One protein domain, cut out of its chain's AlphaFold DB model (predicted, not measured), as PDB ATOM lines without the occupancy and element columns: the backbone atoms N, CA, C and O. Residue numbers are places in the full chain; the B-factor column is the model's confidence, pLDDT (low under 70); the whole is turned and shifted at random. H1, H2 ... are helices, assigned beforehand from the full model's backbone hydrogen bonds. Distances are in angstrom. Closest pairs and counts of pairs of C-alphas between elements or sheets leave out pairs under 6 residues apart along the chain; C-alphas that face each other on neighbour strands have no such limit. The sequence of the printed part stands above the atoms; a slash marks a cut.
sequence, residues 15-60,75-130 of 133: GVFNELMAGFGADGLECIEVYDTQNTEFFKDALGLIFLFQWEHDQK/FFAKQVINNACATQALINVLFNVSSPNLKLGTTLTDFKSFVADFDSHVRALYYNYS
ATOM      1  N   GLY A  15     -34.652   6.697  21.429       93.31
ATOM      2  CA  GLY A  15     -35.308   6.051  20.294       93.31
ATOM      3  C   GLY A  15     -36.137   4.842  20.722       93.31
ATOM      4  O   GLY A  15     -37.293   4.723  20.323       93.31
ATOM      5  N   VAL A  16     -35.606   4.001  21.611       93.38
ATOM      6  CA  VAL A  16     -36.349   2.865  22.183       93.38
ATOM      7  C   VAL A  16     -37.577   3.331  22.973       93.38
ATOM      8  O   VAL A  16     -38.651   2.750  22.826       93.38
ATOM      9  N   PHE A  17     -37.467   4.401  23.768       93.75
ATOM     10  CA  PHE A  17     -38.622   4.975  24.475       93.75
ATOM     11  C   PHE A  17     -39.664   5.576  23.520       93.75
ATOM     12  O   PHE A  17     -40.864   5.426  23.761       93.75
ATOM     13  N   ASN A  18     -39.232   6.219  22.433       94.19
ATOM     14  CA  ASN A  18     -40.126   6.762  21.407       94.19
ATOM     15  C   ASN A  18     -40.900   5.657  20.681       94.19
ATOM     16  O   ASN A  18     -42.122   5.742  20.563       94.19
ATOM     17  N   GLU A  19     -40.219   4.585  20.278       92.75
ATOM     18  CA  GLU A  19     -40.864   3.416  19.673       92.75
ATOM     19  C   GLU A  19     -41.810   2.715  20.656       92.75
ATOM     20  O   GLU A  19     -42.894   2.279  20.271       92.75
ATOM     21  N   LEU A  20     -41.456   2.656  21.944       91.44
ATOM     22  CA  LEU A  20     -42.326   2.096  22.978       91.44
ATOM     23  C   LEU A  20     -43.612   2.921  23.152       91.44
ATOM     24  O   LEU A  20     -44.705   2.356  23.213       91.44
ATOM     25  N   MET A  21     -43.506   4.256  23.185       92.56
ATOM     26  CA  MET A  21     -44.673   5.148  23.211       92.56
ATOM     27  C   MET A  21     -45.556   4.952  21.976       92.56
ATOM     28  O   MET A  21     -46.767   4.757  22.116       92.56
ATOM     29  N   ALA A  22     -44.951   4.932  20.786       92.25
ATOM     30  CA  ALA A  22     -45.660   4.702  19.533       92.25
ATOM     31  C   ALA A  22     -46.351   3.325  19.511       92.25
ATOM     32  O   ALA A  22     -47.511   3.223  19.107       92.25
ATOM     33  N   GLY A  23     -45.691   2.281  20.019       91.06
ATOM     34  CA  GLY A  23     -46.239   0.928  20.146       91.06
ATOM     35  C   GLY A  23     -47.456   0.844  21.072       91.06
ATOM     36  O   GLY A  23     -48.390   0.090  20.801       91.06
ATOM     37  N   PHE A  24     -47.505   1.667  22.124       90.44
ATOM     38  CA  PHE A  24     -48.694   1.807  22.971       90.44
ATOM     39  C   PHE A  24     -49.817   2.642  22.339       90.44
ATOM     40  O   PHE A  24     -50.939   2.651  22.855       90.44
ATOM     41  N   GLY A  25     -49.541   3.307  21.217       91.12
ATOM     42  CA  GLY A  25     -50.453   4.233  20.554       91.12
ATOM     43  C   GLY A  25     -50.456   5.631  21.169       91.12
ATOM     44  O   GLY A  25     -51.388   6.394  20.903       91.12
ATOM     45  N   ALA A  26     -49.450   5.960  21.988       93.00
ATOM     46  CA  ALA A  26     -49.270   7.304  22.509       93.00
ATOM     47  C   ALA A  26     -48.663   8.215  21.430       93.00
ATOM     48  O   ALA A  26     -47.707   7.840  20.756       93.00
ATOM     49  N   ASP A  27     -49.221   9.412  21.280       93.25
ATOM     50  CA  ASP A  27     -48.828  10.412  20.285       93.25
ATOM     51  C   ASP A  27     -48.750  11.806  20.927       93.25
ATOM     52  O   ASP A  27     -49.458  12.106  21.896       93.25
ATOM     53  N   GLY A  28     -47.902  12.666  20.364       91.00
ATOM     54  CA  GLY A  28     -47.744  14.060  20.775       91.00
ATOM     55  C   GLY A  28     -46.670  14.327  21.830       91.00
ATOM     56  O   GLY A  28     -46.633  15.439  22.356       91.00
ATOM     57  N   LEU A  29     -45.808  13.346  22.125       92.12
ATOM     58  CA  LEU A  29     -44.615  13.497  22.963       92.12
ATOM     59  C   LEU A  29     -43.399  12.835  22.323       92.12
ATOM     60  O   LEU A  29     -43.528  11.873  21.570       92.12
ATOM     61  N   GLU A  30     -42.227  13.329  22.703       92.50
ATOM     62  CA  GLU A  30     -40.935  12.744  22.375       92.50
ATOM     63  C   GLU A  30     -40.094  12.579  23.644       92.50
ATOM     64  O   GLU A  30     -40.174  13.367  24.590       92.50
ATOM     65  N   CYS A  31     -39.297  11.523  23.665       93.75
ATOM     66  CA  CYS A  31     -38.247  11.286  24.630       93.75
ATOM     67  C   CYS A  31     -36.929  11.773  24.031       93.75
ATOM     68  O   CYS A  31     -36.568  11.397  22.913       93.75
ATOM     69  N   ILE A  32     -36.218  12.597  24.796       92.88
ATOM     70  CA  ILE A  32     -34.888  13.106  24.468       92.88
ATOM     71  C   ILE A  32     -33.929  12.762  25.603       92.88
ATOM     72  O   ILE A  32     -34.312  12.744  26.775       92.88
ATOM     73  N   GLU A  33     -32.673  12.494  25.260       92.88
ATOM     74  CA  GLU A  33     -31.629  12.288  26.258       92.88
ATOM     75  C   GLU A  33     -31.135  13.641  26.791       92.88
ATOM     76  O   GLU A  33     -30.846  14.565  26.029       92.88
ATOM     77  N   VAL A  34     -31.040  13.759  28.117       91.50
ATOM     78  CA  VAL A  34     -30.525  14.959  28.788       91.50
ATOM     79  C   VAL A  34     -29.066  14.729  29.168       91.50
ATOM     80  O   VAL A  34     -28.770  13.959  30.078       91.50
ATOM     81  N   TYR A  35     -28.156  15.433  28.492       87.81
ATOM     82  CA  TYR A  35     -26.709  15.310  28.726       87.81
ATOM     83  C   TYR A  35     -26.179  16.210  29.847       87.81
ATOM     84  O   TYR A  35     -25.167  15.889  30.467       87.81
ATOM     85  N   ASP A  36     -26.842  17.337  30.107       87.25
ATOM     86  CA  ASP A  36     -26.435  18.301  31.127       87.25
ATOM     87  C   ASP A  36     -27.634  18.698  31.988       87.25
ATOM     88  O   ASP A  36     -28.622  19.236  31.498       87.25
ATOM     89  N   THR A  37     -27.537  18.431  33.289       84.62
ATOM     90  CA  THR A  37     -28.564  18.784  34.277       84.62
ATOM     91  C   THR A  37     -28.347  20.165  34.895       84.62
ATOM     92  O   THR A  37     -29.228  20.660  35.596       84.62
ATOM     93  N   GLN A  38     -27.200  20.806  34.640       85.94
ATOM     94  CA  GLN A  38     -26.901  22.159  35.108       85.94
ATOM     95  C   GLN A  38     -27.588  23.213  34.236       85.94
ATOM     96  O   GLN A  38     -28.015  24.248  34.749       85.94
ATOM     97  N   ASN A  39     -27.727  22.942  32.935       83.44
ATOM     98  CA  ASN A  39     -28.440  23.808  32.006       83.44
ATOM     99  C   ASN A  39     -29.874  23.314  31.760       83.44
ATOM    100  O   ASN A  39     -30.130  22.464  30.910       83.44
ATOM    101  N   THR A  40     -30.826  23.899  32.484       83.81
ATOM    102  CA  THR A  40     -32.251  23.546  32.404       83.81
ATOM    103  C   THR A  40     -32.972  24.132  31.191       83.81
ATOM    104  O   THR A  40     -34.130  23.786  30.955       83.81
ATOM    105  N   GLU A  41     -32.329  24.992  30.392       83.31
ATOM    106  CA  GLU A  41     -32.982  25.607  29.228       83.31
ATOM    107  C   GLU A  41     -33.392  24.572  28.175       83.31
ATOM    108  O   GLU A  41     -34.395  24.771  27.489       83.31
ATOM    109  N   PHE A  42     -32.652  23.463  28.093       78.19
ATOM    110  CA  PHE A  42     -32.864  22.385  27.126       78.19
ATOM    111  C   PHE A  42     -34.072  21.491  27.422       78.19
ATOM    112  O   PHE A  42     -34.543  20.816  26.517       78.19
ATOM    113  N   PHE A  43     -34.568  21.467  28.662       85.44
ATOM    114  CA  PHE A  43     -35.685  20.604  29.072       85.44
ATOM    115  C   PHE A  43     -36.734  21.362  29.893       85.44
ATOM    116  O   PHE A  43     -37.475  20.782  30.687       85.44
ATOM    117  N   LYS A  44     -36.814  22.683  29.712       86.56
ATOM    118  CA  LYS A  44     -37.754  23.554  30.435       86.56
ATOM    119  C   LYS A  44     -39.227  23.215  30.181       86.56
ATOM    120  O   LYS A  44     -40.081  23.537  30.999       86.56
ATOM    121  N   ASP A  45     -39.517  22.628  29.030       87.88
ATOM    122  CA  ASP A  45     -40.831  22.203  28.558       87.88
ATOM    123  C   ASP A  45     -41.065  20.696  28.740       87.88
ATOM    124  O   ASP A  45     -42.119  20.185  28.356       87.88
ATOM    125  N   ALA A  46     -40.120  19.986  29.369       90.44
ATOM    126  CA  ALA A  46     -40.267  18.571  29.662       90.44
ATOM    127  C   ALA A  46     -41.464  18.326  30.592       90.44
ATOM    128  O   ALA A  46     -41.605  18.939  31.652       90.44
ATOM    129  N   LEU A  47     -42.316  17.374  30.207       91.88
ATOM    130  CA  LEU A  47     -43.508  16.994  30.976       91.88
ATOM    131  C   LEU A  47     -43.218  15.924  32.038       91.88
ATOM    132  O   LEU A  47     -44.041  15.674  32.916       91.88
ATOM    133  N   GLY A  48     -42.052  15.289  31.956       91.94
ATOM    134  CA  GLY A  48     -41.577  14.295  32.903       91.94
ATOM    135  C   GLY A  48     -40.107  13.974  32.661       91.94
ATOM    136  O   GLY A  48     -39.573  14.236  31.585       91.94
ATOM    137  N   LEU A  49     -39.458  13.413  33.677       92.44
ATOM    138  CA  LEU A  49     -38.058  13.003  33.633       92.44
ATOM    139  C   LEU A  49     -37.952  11.548  34.085       92.44
ATOM    140  O   LEU A  49     -38.528  11.167  35.107       92.44
ATOM    141  N   ILE A  50     -37.198  10.746  33.336       92.38
ATOM    142  CA  ILE A  50     -36.890   9.356  33.675       92.38
ATOM    143  C   ILE A  50     -35.403   9.292  34.011       92.38
ATOM    144  O   ILE A  50     -34.561   9.627  33.185       92.38
ATOM    145  N   PHE A  51     -35.085   8.872  35.234       91.12
ATOM    146  CA  PHE A  51     -33.709   8.724  35.696       91.12
ATOM    147  C   PHE A  51     -33.339   7.250  35.754       91.12
ATOM    148  O   PHE A  51     -33.993   6.469  36.448       91.12
ATOM    149  N   LEU A  52     -32.255   6.890  35.074       89.19
ATOM    150  CA  LEU A  52     -31.633   5.581  35.187       89.19
ATOM    151  C   LEU A  52     -30.311   5.714  35.938       89.19
ATOM    152  O   LEU A  52     -29.472   6.550  35.618       89.19
ATOM    153  N   PHE A  53     -30.135   4.885  36.958       86.38
ATOM    154  CA  PHE A  53     -28.916   4.819  37.750       86.38
ATOM    155  C   PHE A  53     -28.667   3.378  38.185       86.38
ATOM    156  O   PHE A  53     -29.592   2.568  38.282       86.38
ATOM    157  N   GLN A  54     -27.407   3.055  38.461       83.81
ATOM    158  CA  GLN A  54     -27.066   1.772  39.055       83.81
ATOM    159  C   GLN A  54     -27.635   1.716  40.475       83.81
ATOM    160  O   GLN A  54     -27.320   2.557  41.315       83.81
ATOM    161  N   TRP A  55     -28.496   0.733  40.738       79.94
ATOM    162  CA  TRP A  55     -29.090   0.562  42.057       79.94
ATOM    163  C   TRP A  55     -28.028   0.164  43.091       79.94
ATOM    164  O   TRP A  55     -27.364  -0.864  42.944       79.94
ATOM    165  N   GLU A  56     -27.917   0.942  44.167       80.88
ATOM    166  CA  GLU A  56     -27.063   0.644  45.316       80.88
ATOM    167  C   GLU A  56     -27.923   0.208  46.509       80.88
ATOM    168  O   GLU A  56     -28.760   0.962  47.007       80.88
ATOM    169  N   HIS A  57     -27.703  -1.015  47.003       67.25
ATOM    170  CA  HIS A  57     -28.486  -1.604  48.097       67.25
ATOM    171  C   HIS A  57     -28.394  -0.848  49.436       67.25
ATOM    172  O   HIS A  57     -29.255  -1.045  50.295       67.25
ATOM    173  N   ASP A  58     -27.387   0.013  49.613       63.25
ATOM    174  CA  ASP A  58     -27.150   0.755  50.857       63.25
ATOM    175  C   ASP A  58     -27.955   2.057  50.974       63.25
ATOM    176  O   ASP A  58     -27.974   2.687  52.035       63.25
ATOM    177  N   GLN A  59     -28.708   2.447  49.940       58.69
ATOM    178  CA  GLN A  59     -29.640   3.569  50.043       58.69
ATOM    179  C   GLN A  59     -30.935   3.149  50.749       58.69
ATOM    180  O   GLN A  59     -32.013   3.113  50.158       58.69
ATOM    181  N   LYS A  60     -30.864   2.894  52.061       53.81
ATOM    182  CA  LYS A  60     -32.048   2.906  52.938       53.81
ATOM    183  C   LYS A  60     -32.523   4.346  53.138       53.81
ATOM    184  O   LYS A  60     -32.440   4.898  54.231       53.81
ATOM    185  N   PHE A  75     -51.519   9.029  39.588       90.00
ATOM    186  CA  PHE A  75     -51.342   7.662  39.143       90.00
ATOM    187  C   PHE A  75     -49.963   7.150  39.566       90.00
ATOM    188  O   PHE A  75     -48.933   7.699  39.182       90.00
ATOM    189  N   PHE A  76     -49.925   6.066  40.329       89.75
ATOM    190  CA  PHE A  76     -48.677   5.401  40.683       89.75
ATOM    191  C   PHE A  76     -48.868   3.891  40.701       89.75
ATOM    192  O   PHE A  76     -49.767   3.386  41.378       89.75
ATOM    193  N   ALA A  77     -48.000   3.177  39.987       88.38
ATOM    194  CA  ALA A  77     -47.833   1.737  40.099       88.38
ATOM    195  C   ALA A  77     -46.439   1.417  40.650       88.38
ATOM    196  O   ALA A  77     -45.433   1.891  40.111       88.38
ATOM    197  N   LYS A  78     -46.375   0.580  41.692       85.88
ATOM    198  CA  LYS A  78     -45.122   0.137  42.331       85.88
ATOM    199  C   LYS A  78     -44.479  -1.008  41.551       85.88
ATOM    200  O   LYS A  78     -45.179  -1.897  41.099       85.88
ATOM    201  N   GLN A  79     -43.162  -1.055  41.388       81.62
ATOM    202  CA  GLN A  79     -42.545  -2.176  40.669       81.62
ATOM    203  C   GLN A  79     -42.660  -3.491  41.451       81.62
ATOM    204  O   GLN A  79     -42.311  -3.552  42.631       81.62
ATOM    205  N   VAL A  80     -43.152  -4.539  40.783       82.94
ATOM    206  CA  VAL A  80     -43.318  -5.889  41.359       82.94
ATOM    207  C   VAL A  80     -42.606  -6.990  40.560       82.94
ATOM    208  O   VAL A  80     -42.505  -8.112  41.047       82.94
ATOM    209  N   ILE A  81     -42.080  -6.686  39.363       78.50
ATOM    210  CA  ILE A  81     -41.320  -7.622  38.512       78.50
ATOM    211  C   ILE A  81     -39.957  -7.021  38.144       78.50
ATOM    212  O   ILE A  81     -39.793  -5.805  38.038       78.50
ATOM    213  N   ASN A  82     -38.967  -7.890  37.947       77.75
ATOM    214  CA  ASN A  82     -37.658  -7.518  37.418       77.75
ATOM    215  C   ASN A  82     -37.754  -7.089  35.944       77.75
ATOM    216  O   ASN A  82     -38.576  -7.604  35.194       77.75
ATOM    217  N   ASN A  83     -36.882  -6.175  35.520       81.12
ATOM    218  CA  ASN A  83     -36.751  -5.702  34.131       81.12
ATOM    219  C   ASN A  83     -37.954  -4.934  33.548       81.12
ATOM    220  O   ASN A  83     -37.871  -4.476  32.418       81.12
ATOM    221  N   ALA A  84     -39.039  -4.721  34.299       83.69
ATOM    222  CA  ALA A  84     -40.183  -3.913  33.855       83.69
ATOM    223  C   ALA A  84     -40.021  -2.403  34.136       83.69
ATOM    224  O   ALA A  84     -40.920  -1.613  33.850       83.69
ATOM    225  N   CYS A  85     -38.893  -1.989  34.727       86.88
ATOM    226  CA  CYS A  85     -38.704  -0.640  35.264       86.88
ATOM    227  C   CYS A  85     -38.839   0.465  34.211       86.88
ATOM    228  O   CYS A  85     -39.474   1.475  34.496       86.88
ATOM    229  N   ALA A  86     -38.292   0.276  33.008       87.75
ATOM    230  CA  ALA A  86     -38.328   1.281  31.947       87.75
ATOM    231  C   ALA A  86     -39.767   1.570  31.493       87.75
ATOM    232  O   ALA A  86     -40.229   2.709  31.564       87.75
ATOM    233  N   THR A  87     -40.511   0.524  31.129       88.44
ATOM    234  CA  THR A  87     -41.925   0.632  30.754       88.44
ATOM    235  C   THR A  87     -42.764   1.202  31.890       88.44
ATOM    236  O   THR A  87     -43.589   2.089  31.683       88.44
ATOM    237  N   GLN A  88     -42.536   0.741  33.118       89.44
ATOM    238  CA  GLN A  88     -43.283   1.213  34.274       89.44
ATOM    239  C   GLN A  88     -43.008   2.688  34.593       89.44
ATOM    240  O   GLN A  88     -43.938   3.425  34.919       89.44
ATOM    241  N   ALA A  89     -41.757   3.135  34.469       91.25
ATOM    242  CA  ALA A  89     -41.391   4.538  34.621       91.25
ATOM    243  C   ALA A  89     -42.079   5.403  33.558       91.25
ATOM    244  O   ALA A  89     -42.699   6.408  33.905       91.25
ATOM    245  N   LEU A  90     -42.048   4.972  32.293       92.25
ATOM    246  CA  LEU A  90     -42.702   5.675  31.195       92.25
ATOM    247  C   LEU A  90     -44.207   5.834  31.434       92.25
ATOM    248  O   LEU A  90     -44.734   6.940  31.339       92.25
ATOM    249  N   ILE A  91     -44.914   4.758  31.785       91.88
ATOM    250  CA  ILE A  91     -46.374   4.833  31.904       91.88
ATOM    251  C   ILE A  91     -46.792   5.601  33.168       91.88
ATOM    252  O   ILE A  91     -47.760   6.362  33.124       91.88
ATOM    253  N   ASN A  92     -46.022   5.505  34.262       92.75
ATOM    254  CA  ASN A  92     -46.208   6.376  35.425       92.75
ATOM    255  C   ASN A  92     -46.095   7.865  35.042       92.75
ATOM    256  O   ASN A  92     -46.876   8.669  35.543       92.75
ATOM    257  N   VAL A  93     -45.183   8.248  34.139       94.00
ATOM    258  CA  VAL A  93     -45.125   9.624  33.613       94.00
ATOM    259  C   VAL A  93     -46.367   9.925  32.774       94.00
ATOM    260  O   VAL A  93     -47.127  10.830  33.115       94.00
ATOM    261  N   LEU A  94     -46.623   9.139  31.723       93.19
ATOM    262  CA  LEU A  94     -47.711   9.386  30.768       93.19
ATOM    263  C   LEU A  94     -49.077   9.542  31.445       93.19
ATOM    264  O   LEU A  94     -49.883  10.373  31.034       93.19
ATOM    265  N   PHE A  95     -49.357   8.775  32.500       93.31
ATOM    266  CA  PHE A  95     -50.664   8.811  33.159       93.31
ATOM    267  C   PHE A  95     -50.863  10.018  34.071       93.31
ATOM    268  O   PHE A  95     -52.013  10.317  34.399       93.31
ATOM    269  N   ASN A  96     -49.800  10.733  34.433       92.50
ATOM    270  CA  ASN A  96     -49.881  11.968  35.212       92.50
ATOM    271  C   ASN A  96     -49.749  13.234  34.354       92.50
ATOM    272  O   ASN A  96     -50.046  14.329  34.829       92.50
ATOM    273  N   VAL A  97     -49.347  13.111  33.087       91.62
ATOM    274  CA  VAL A  97     -49.241  14.255  32.177       91.62
ATOM    275  C   VAL A  97     -50.633  14.723  31.745       91.62
ATOM    276  O   VAL A  97     -51.403  13.981  31.139       91.62
ATOM    277  N   SER A  98     -50.937  15.992  32.023       84.06
ATOM    278  CA  SER A  98     -52.134  16.682  31.530       84.06
ATOM    279  C   SER A  98     -51.721  17.722  30.491       84.06
ATOM    280  O   SER A  98     -51.515  18.889  30.813       84.06
ATOM    281  N   SER A  99     -51.555  17.287  29.240       86.19
ATOM    282  CA  SER A  99     -51.223  18.154  28.102       86.19
ATOM    283  C   SER A  99     -52.266  17.988  26.998       86.19
ATOM    284  O   SER A  99     -52.604  16.851  26.673       86.19
ATOM    285  N   PRO A 100     -52.758  19.079  26.378       84.81
ATOM    286  CA  PRO A 100     -53.708  18.990  25.267       84.81
ATOM    287  C   PRO A 100     -53.111  18.321  24.019       84.81
ATOM    288  O   PRO A 100     -53.858  17.871  23.153       84.81
ATOM    289  N   ASN A 101     -51.780  18.254  23.929       86.62
ATOM    290  CA  ASN A 101     -51.078  17.638  22.806       86.62
ATOM    291  C   ASN A 101     -50.886  16.127  22.990       86.62
ATOM    292  O   ASN A 101     -50.723  15.425  21.998       86.62
ATOM    293  N   LEU A 102     -50.933  15.623  24.231       92.00
ATOM    294  CA  LEU A 102     -50.762  14.201  24.516       92.00
ATOM    295  C   LEU A 102     -52.049  13.437  24.199       92.00
ATOM    296  O   LEU A 102     -53.096  13.661  24.811       92.00
ATOM    297  N   LYS A 103     -51.945  12.458  23.307       93.69
ATOM    298  CA  LYS A 103     -52.972  11.443  23.078       93.69
ATOM    299  C   LYS A 103     -52.425  10.115  23.568       93.69
ATOM    300  O   LYS A 103     -51.456   9.625  23.016       93.69
ATOM    301  N   LEU A 104     -53.047   9.509  24.576       92.06
ATOM    302  CA  LEU A 104     -52.599   8.211  25.100       92.06
ATOM    303  C   LEU A 104     -52.895   7.038  24.146       92.06
ATOM    304  O   LEU A 104     -52.304   5.973  24.283       92.06
ATOM    305  N   GLY A 105     -53.824   7.210  23.204       91.31
ATOM    306  CA  GLY A 105     -54.365   6.105  22.412       91.31
ATOM    307  C   GLY A 105     -55.366   5.259  23.209       91.31
ATOM    308  O   GLY A 105     -55.538   5.434  24.418       91.31
ATOM    309  N   THR A 106     -56.074   4.354  22.530       91.50
ATOM    310  CA  THR A 106     -57.147   3.553  23.149       91.50
ATOM    311  C   THR A 106     -56.598   2.602  24.203       91.50
ATOM    312  O   THR A 106     -57.106   2.574  25.314       91.50
ATOM    313  N   THR A 107     -55.495   1.911  23.909       89.75
ATOM    314  CA  THR A 107     -54.881   0.917  24.804       89.75
ATOM    315  C   THR A 107     -54.558   1.494  26.181       89.75
ATOM    316  O   THR A 107     -54.975   0.951  27.204       89.75
ATOM    317  N   LEU A 108     -53.831   2.613  26.221       91.38
ATOM    318  CA  LEU A 108     -53.440   3.251  27.475       91.38
ATOM    319  C   LEU A 108     -54.609   3.955  28.165       91.38
ATOM    320  O   LEU A 108     -54.660   3.956  29.392       91.38
ATOM    321  N   THR A 109     -55.546   4.527  27.405       92.56
ATOM    322  CA  THR A 109     -56.750   5.152  27.976       92.56
ATOM    323  C   THR A 109     -57.623   4.108  28.670       92.56
ATOM    324  O   THR A 109     -57.962   4.279  29.839       92.56
ATOM    325  N   ASP A 110     -57.908   2.996  27.992       91.62
ATOM    326  CA  ASP A 110     -58.713   1.896  28.525       91.62
ATOM    327  C   ASP A 110     -58.042   1.276  29.752       91.62
ATOM    328  O   ASP A 110     -58.691   1.043  30.773       91.62
ATOM    329  N   PHE A 111     -56.722   1.065  29.690       90.88
ATOM    330  CA  PHE A 111     -55.965   0.555  30.826       90.88
ATOM    331  C   PHE A 111     -56.005   1.525  32.013       90.88
ATOM    332  O   PHE A 111     -56.315   1.101  33.125       90.88
ATOM    333  N   LYS A 112     -55.755   2.826  31.793       90.62
ATOM    334  CA  LYS A 112     -55.804   3.853  32.846       90.62
ATOM    335  C   LYS A 112     -57.175   3.902  33.517       90.62
ATOM    336  O   LYS A 112     -57.237   3.959  34.741       90.62
ATOM    337  N   SER A 113     -58.255   3.851  32.737       90.94
ATOM    338  CA  SER A 113     -59.623   3.810  33.261       90.94
ATOM    339  C   SER A 113     -59.912   2.529  34.040       90.94
ATOM    340  O   SER A 113     -60.547   2.590  35.087       90.94
ATOM    341  N   PHE A 114     -59.423   1.379  33.571       91.12
ATOM    342  CA  PHE A 114     -59.627   0.093  34.238       91.12
ATOM    343  C   PHE A 114     -58.960   0.024  35.618       91.12
ATOM    344  O   PHE A 114     -59.543  -0.526  36.549       91.12
ATOM    345  N   VAL A 115     -57.758   0.589  35.766       90.00
ATOM    346  CA  VAL A 115     -56.998   0.542  37.028       90.00
ATOM    347  C   VAL A 115     -57.109   1.818  37.878       90.00
ATOM    348  O   VAL A 115     -56.336   1.993  38.826       90.00
ATOM    349  N   ALA A 116     -58.031   2.724  37.539       87.12
ATOM    350  CA  ALA A 116     -58.141   4.047  38.158       87.12
ATOM    351  C   ALA A 116     -58.327   3.965  39.682       87.12
ATOM    352  O   ALA A 116     -57.579   4.603  40.421       87.12
ATOM    353  N   ASP A 117     -59.233   3.101  40.145       86.75
ATOM    354  CA  ASP A 117     -59.588   2.953  41.565       86.75
ATOM    355  C   ASP A 117     -58.751   1.898  42.308       86.75
ATOM    356  O   ASP A 117     -59.042   1.541  43.449       86.75
ATOM    357  N   PHE A 118     -57.728   1.340  41.658       87.25
ATOM    358  CA  PHE A 118     -56.873   0.322  42.267       87.25
ATOM    359  C   PHE A 118     -55.728   0.964  43.047       87.25
ATOM    360  O   PHE A 118     -55.194   1.997  42.651       87.25
ATOM    361  N   ASP A 119     -55.286   0.312  44.121       86.00
ATOM    362  CA  ASP A 119     -54.076   0.730  44.821       86.00
ATOM    363  C   ASP A 119     -52.814   0.485  43.968       86.00
ATOM    364  O   ASP A 119     -52.809  -0.262  42.983       86.00
ATOM    365  N   SER A 120     -51.704   1.108  44.365       84.25
ATOM    366  CA  SER A 120     -50.446   1.060  43.609       84.25
ATOM    367  C   SER A 120     -49.862  -0.342  43.399       84.25
ATOM    368  O   SER A 120     -49.155  -0.565  42.411       84.25
ATOM    369  N   HIS A 121     -50.141  -1.292  44.295       84.38
ATOM    370  CA  HIS A 121     -49.691  -2.673  44.165       84.38
ATOM    371  C   HIS A 121     -50.577  -3.441  43.181       84.38
ATOM    372  O   HIS A 121     -50.067  -4.153  42.315       84.38
ATOM    373  N   VAL A 122     -51.897  -3.261  43.247       84.50
ATOM    374  CA  VAL A 122     -52.824  -3.902  42.305       84.50
ATOM    375  C   VAL A 122     -52.649  -3.354  40.886       84.50
ATOM    376  O   VAL A 122     -52.579  -4.145  39.944       84.50
ATOM    377  N   ARG A 123     -52.463  -2.037  40.715       88.19
ATOM    378  CA  ARG A 123     -52.108  -1.423  39.418       88.19
ATOM    379  C   ARG A 123     -50.907  -2.124  38.784       88.19
ATOM    380  O   ARG A 123     -50.953  -2.524  37.622       88.19
ATOM    381  N   ALA A 124     -49.855  -2.334  39.573       82.81
ATOM    382  CA  ALA A 124     -48.640  -3.001  39.128       82.81
ATOM    383  C   ALA A 124     -48.857  -4.451  38.707       82.81
ATOM    384  O   ALA A 124     -48.276  -4.891  37.722       82.81
ATOM    385  N   LEU A 125     -49.697  -5.200  39.423       81.81
ATOM    386  CA  LEU A 125     -50.029  -6.566  39.033       81.81
ATOM    387  C   LEU A 125     -50.681  -6.598  37.649       81.81
ATOM    388  O   LEU A 125     -50.256  -7.387  36.810       81.81
ATOM    389  N   TYR A 126     -51.644  -5.713  37.382       81.56
ATOM    390  CA  TYR A 126     -52.329  -5.666  36.088       81.56
ATOM    391  C   TYR A 126     -51.440  -5.189  34.935       81.56
ATOM    392  O   TYR A 126     -51.592  -5.723  33.839       81.56
ATOM    393  N   TYR A 127     -50.464  -4.305  35.177       72.00
ATOM    394  CA  TYR A 127     -49.410  -3.993  34.195       72.00
ATOM    395  C   TYR A 127     -48.699  -5.240  33.672       72.00
ATOM    396  O   TYR A 127     -48.321  -5.313  32.508       72.00
ATOM    397  N   ASN A 128     -48.507  -6.235  34.536       63.91
ATOM    398  CA  ASN A 128     -47.773  -7.439  34.169       63.91
ATOM    399  C   ASN A 128     -48.597  -8.397  33.311       63.91
ATOM    400  O   ASN A 128     -48.026  -9.179  32.547       63.91
ATOM    401  N   TYR A 129     -49.918  -8.390  33.484       64.38
ATOM    402  CA  TYR A 129     -50.838  -9.272  32.766       64.38
ATOM    403  C   TYR A 129     -51.418  -8.626  31.505       64.38
ATOM    404  O   TYR A 129     -51.960  -9.345  30.667       64.38
ATOM    405  N   SER A 130     -51.309  -7.305  31.356       64.25
ATOM    406  CA  SER A 130     -51.700  -6.598  30.141       64.25
ATOM    407  C   SER A 130     -50.649  -6.747  29.033       64.25
ATOM    408  O   SER A 130     -49.487  -7.077  29.276       64.25
TER     409      SER A 130
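This is residues 15 to 60 and 75 to 130 of the 133 residues of a protein of Rodentolepis nana (UniProt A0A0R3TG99). What is the main picture? One helix, H3, lies in the middle, and H1, H4 and H5 make an open arc round it with few contacts between the helices. Short H2 sits on a long loop away from this body; residues 35 to 41 of that loop and residues 53 to 60 stick out. What makes up the whole? The printed part has 102 residues with five named helices, in the order H1, H2, H3, H4, H5, and no named strand; the class is all helix, with 46 residues, under half, in named elements. It is compact, with a radius of gyration of the C-alphas of 14.6 A, and spans 41 by 39 by 22 A.

Where do the first helices lie? H1 is residues 15 to 24, 14.3 A long, and begins with C-alpha 15 at (-35.308, 6.051, 20.294). H2 is residues 40 to 43. Where are the others? H3, the longest helix, is residues 85 to 96, 16.8 A from C-alpha 85 at (-38.704, -0.640, 35.264) to C-alpha 96. H4 is residues 105 to 114, 14.3 A long. H5 is residues 120 to 129, 15.0 A long, and ends with C-alpha 129 at (-50.838, -9.272, 32.766).

What does H1 meet? H1 and H3 are close but not clearly touching, the closest C-alphas being those of Phe 17 and Leu 90, 7.9 A apart, at a steep tilt of 60 degrees, the same way. H1 and H4 only just touch, with 3 pairs of C-alphas within 8 A, and only at their ends; the closest C-alphas are those of Phe 24 and Thr 107, 6.5 A apart. Their steep tilt of 69 degrees is only just short of about perpendicular. How do H2, H4 and H5 stand? H2 is apart from H1, H3, H4 and H5. H3 and H4 are close but not clearly touching, about perpendicular at 85 degrees, with the closest C-alphas, those of Phe 95 and Lys 112, 7.1 A apart. H5 is near H3 and near H4, and apart from H1. What do the helix backbones show? In H1, H4 and H5 every O i to N i+4 pair is within hydrogen-bond range, and in H3 7 of 8 are; H2 is too short for such a pair, and its 1 pair of O i to N i+3 is within range.

How far does it reach? The two C-alphas farthest apart are those of Asp 58 and Pro 100, 41.1 A. Where is the cut, and which links are long? Residues 61 to 74 are not printed, in the link from H2 to H3, and C-alphas 60 and 75 are 24.2 A apart. The link from H1 to H2 is long, with 15 residues. Where is confidence low? The mean pLDDT of the printed part is 86.7; residues 57 to 60 and 128 to 130 are under 70.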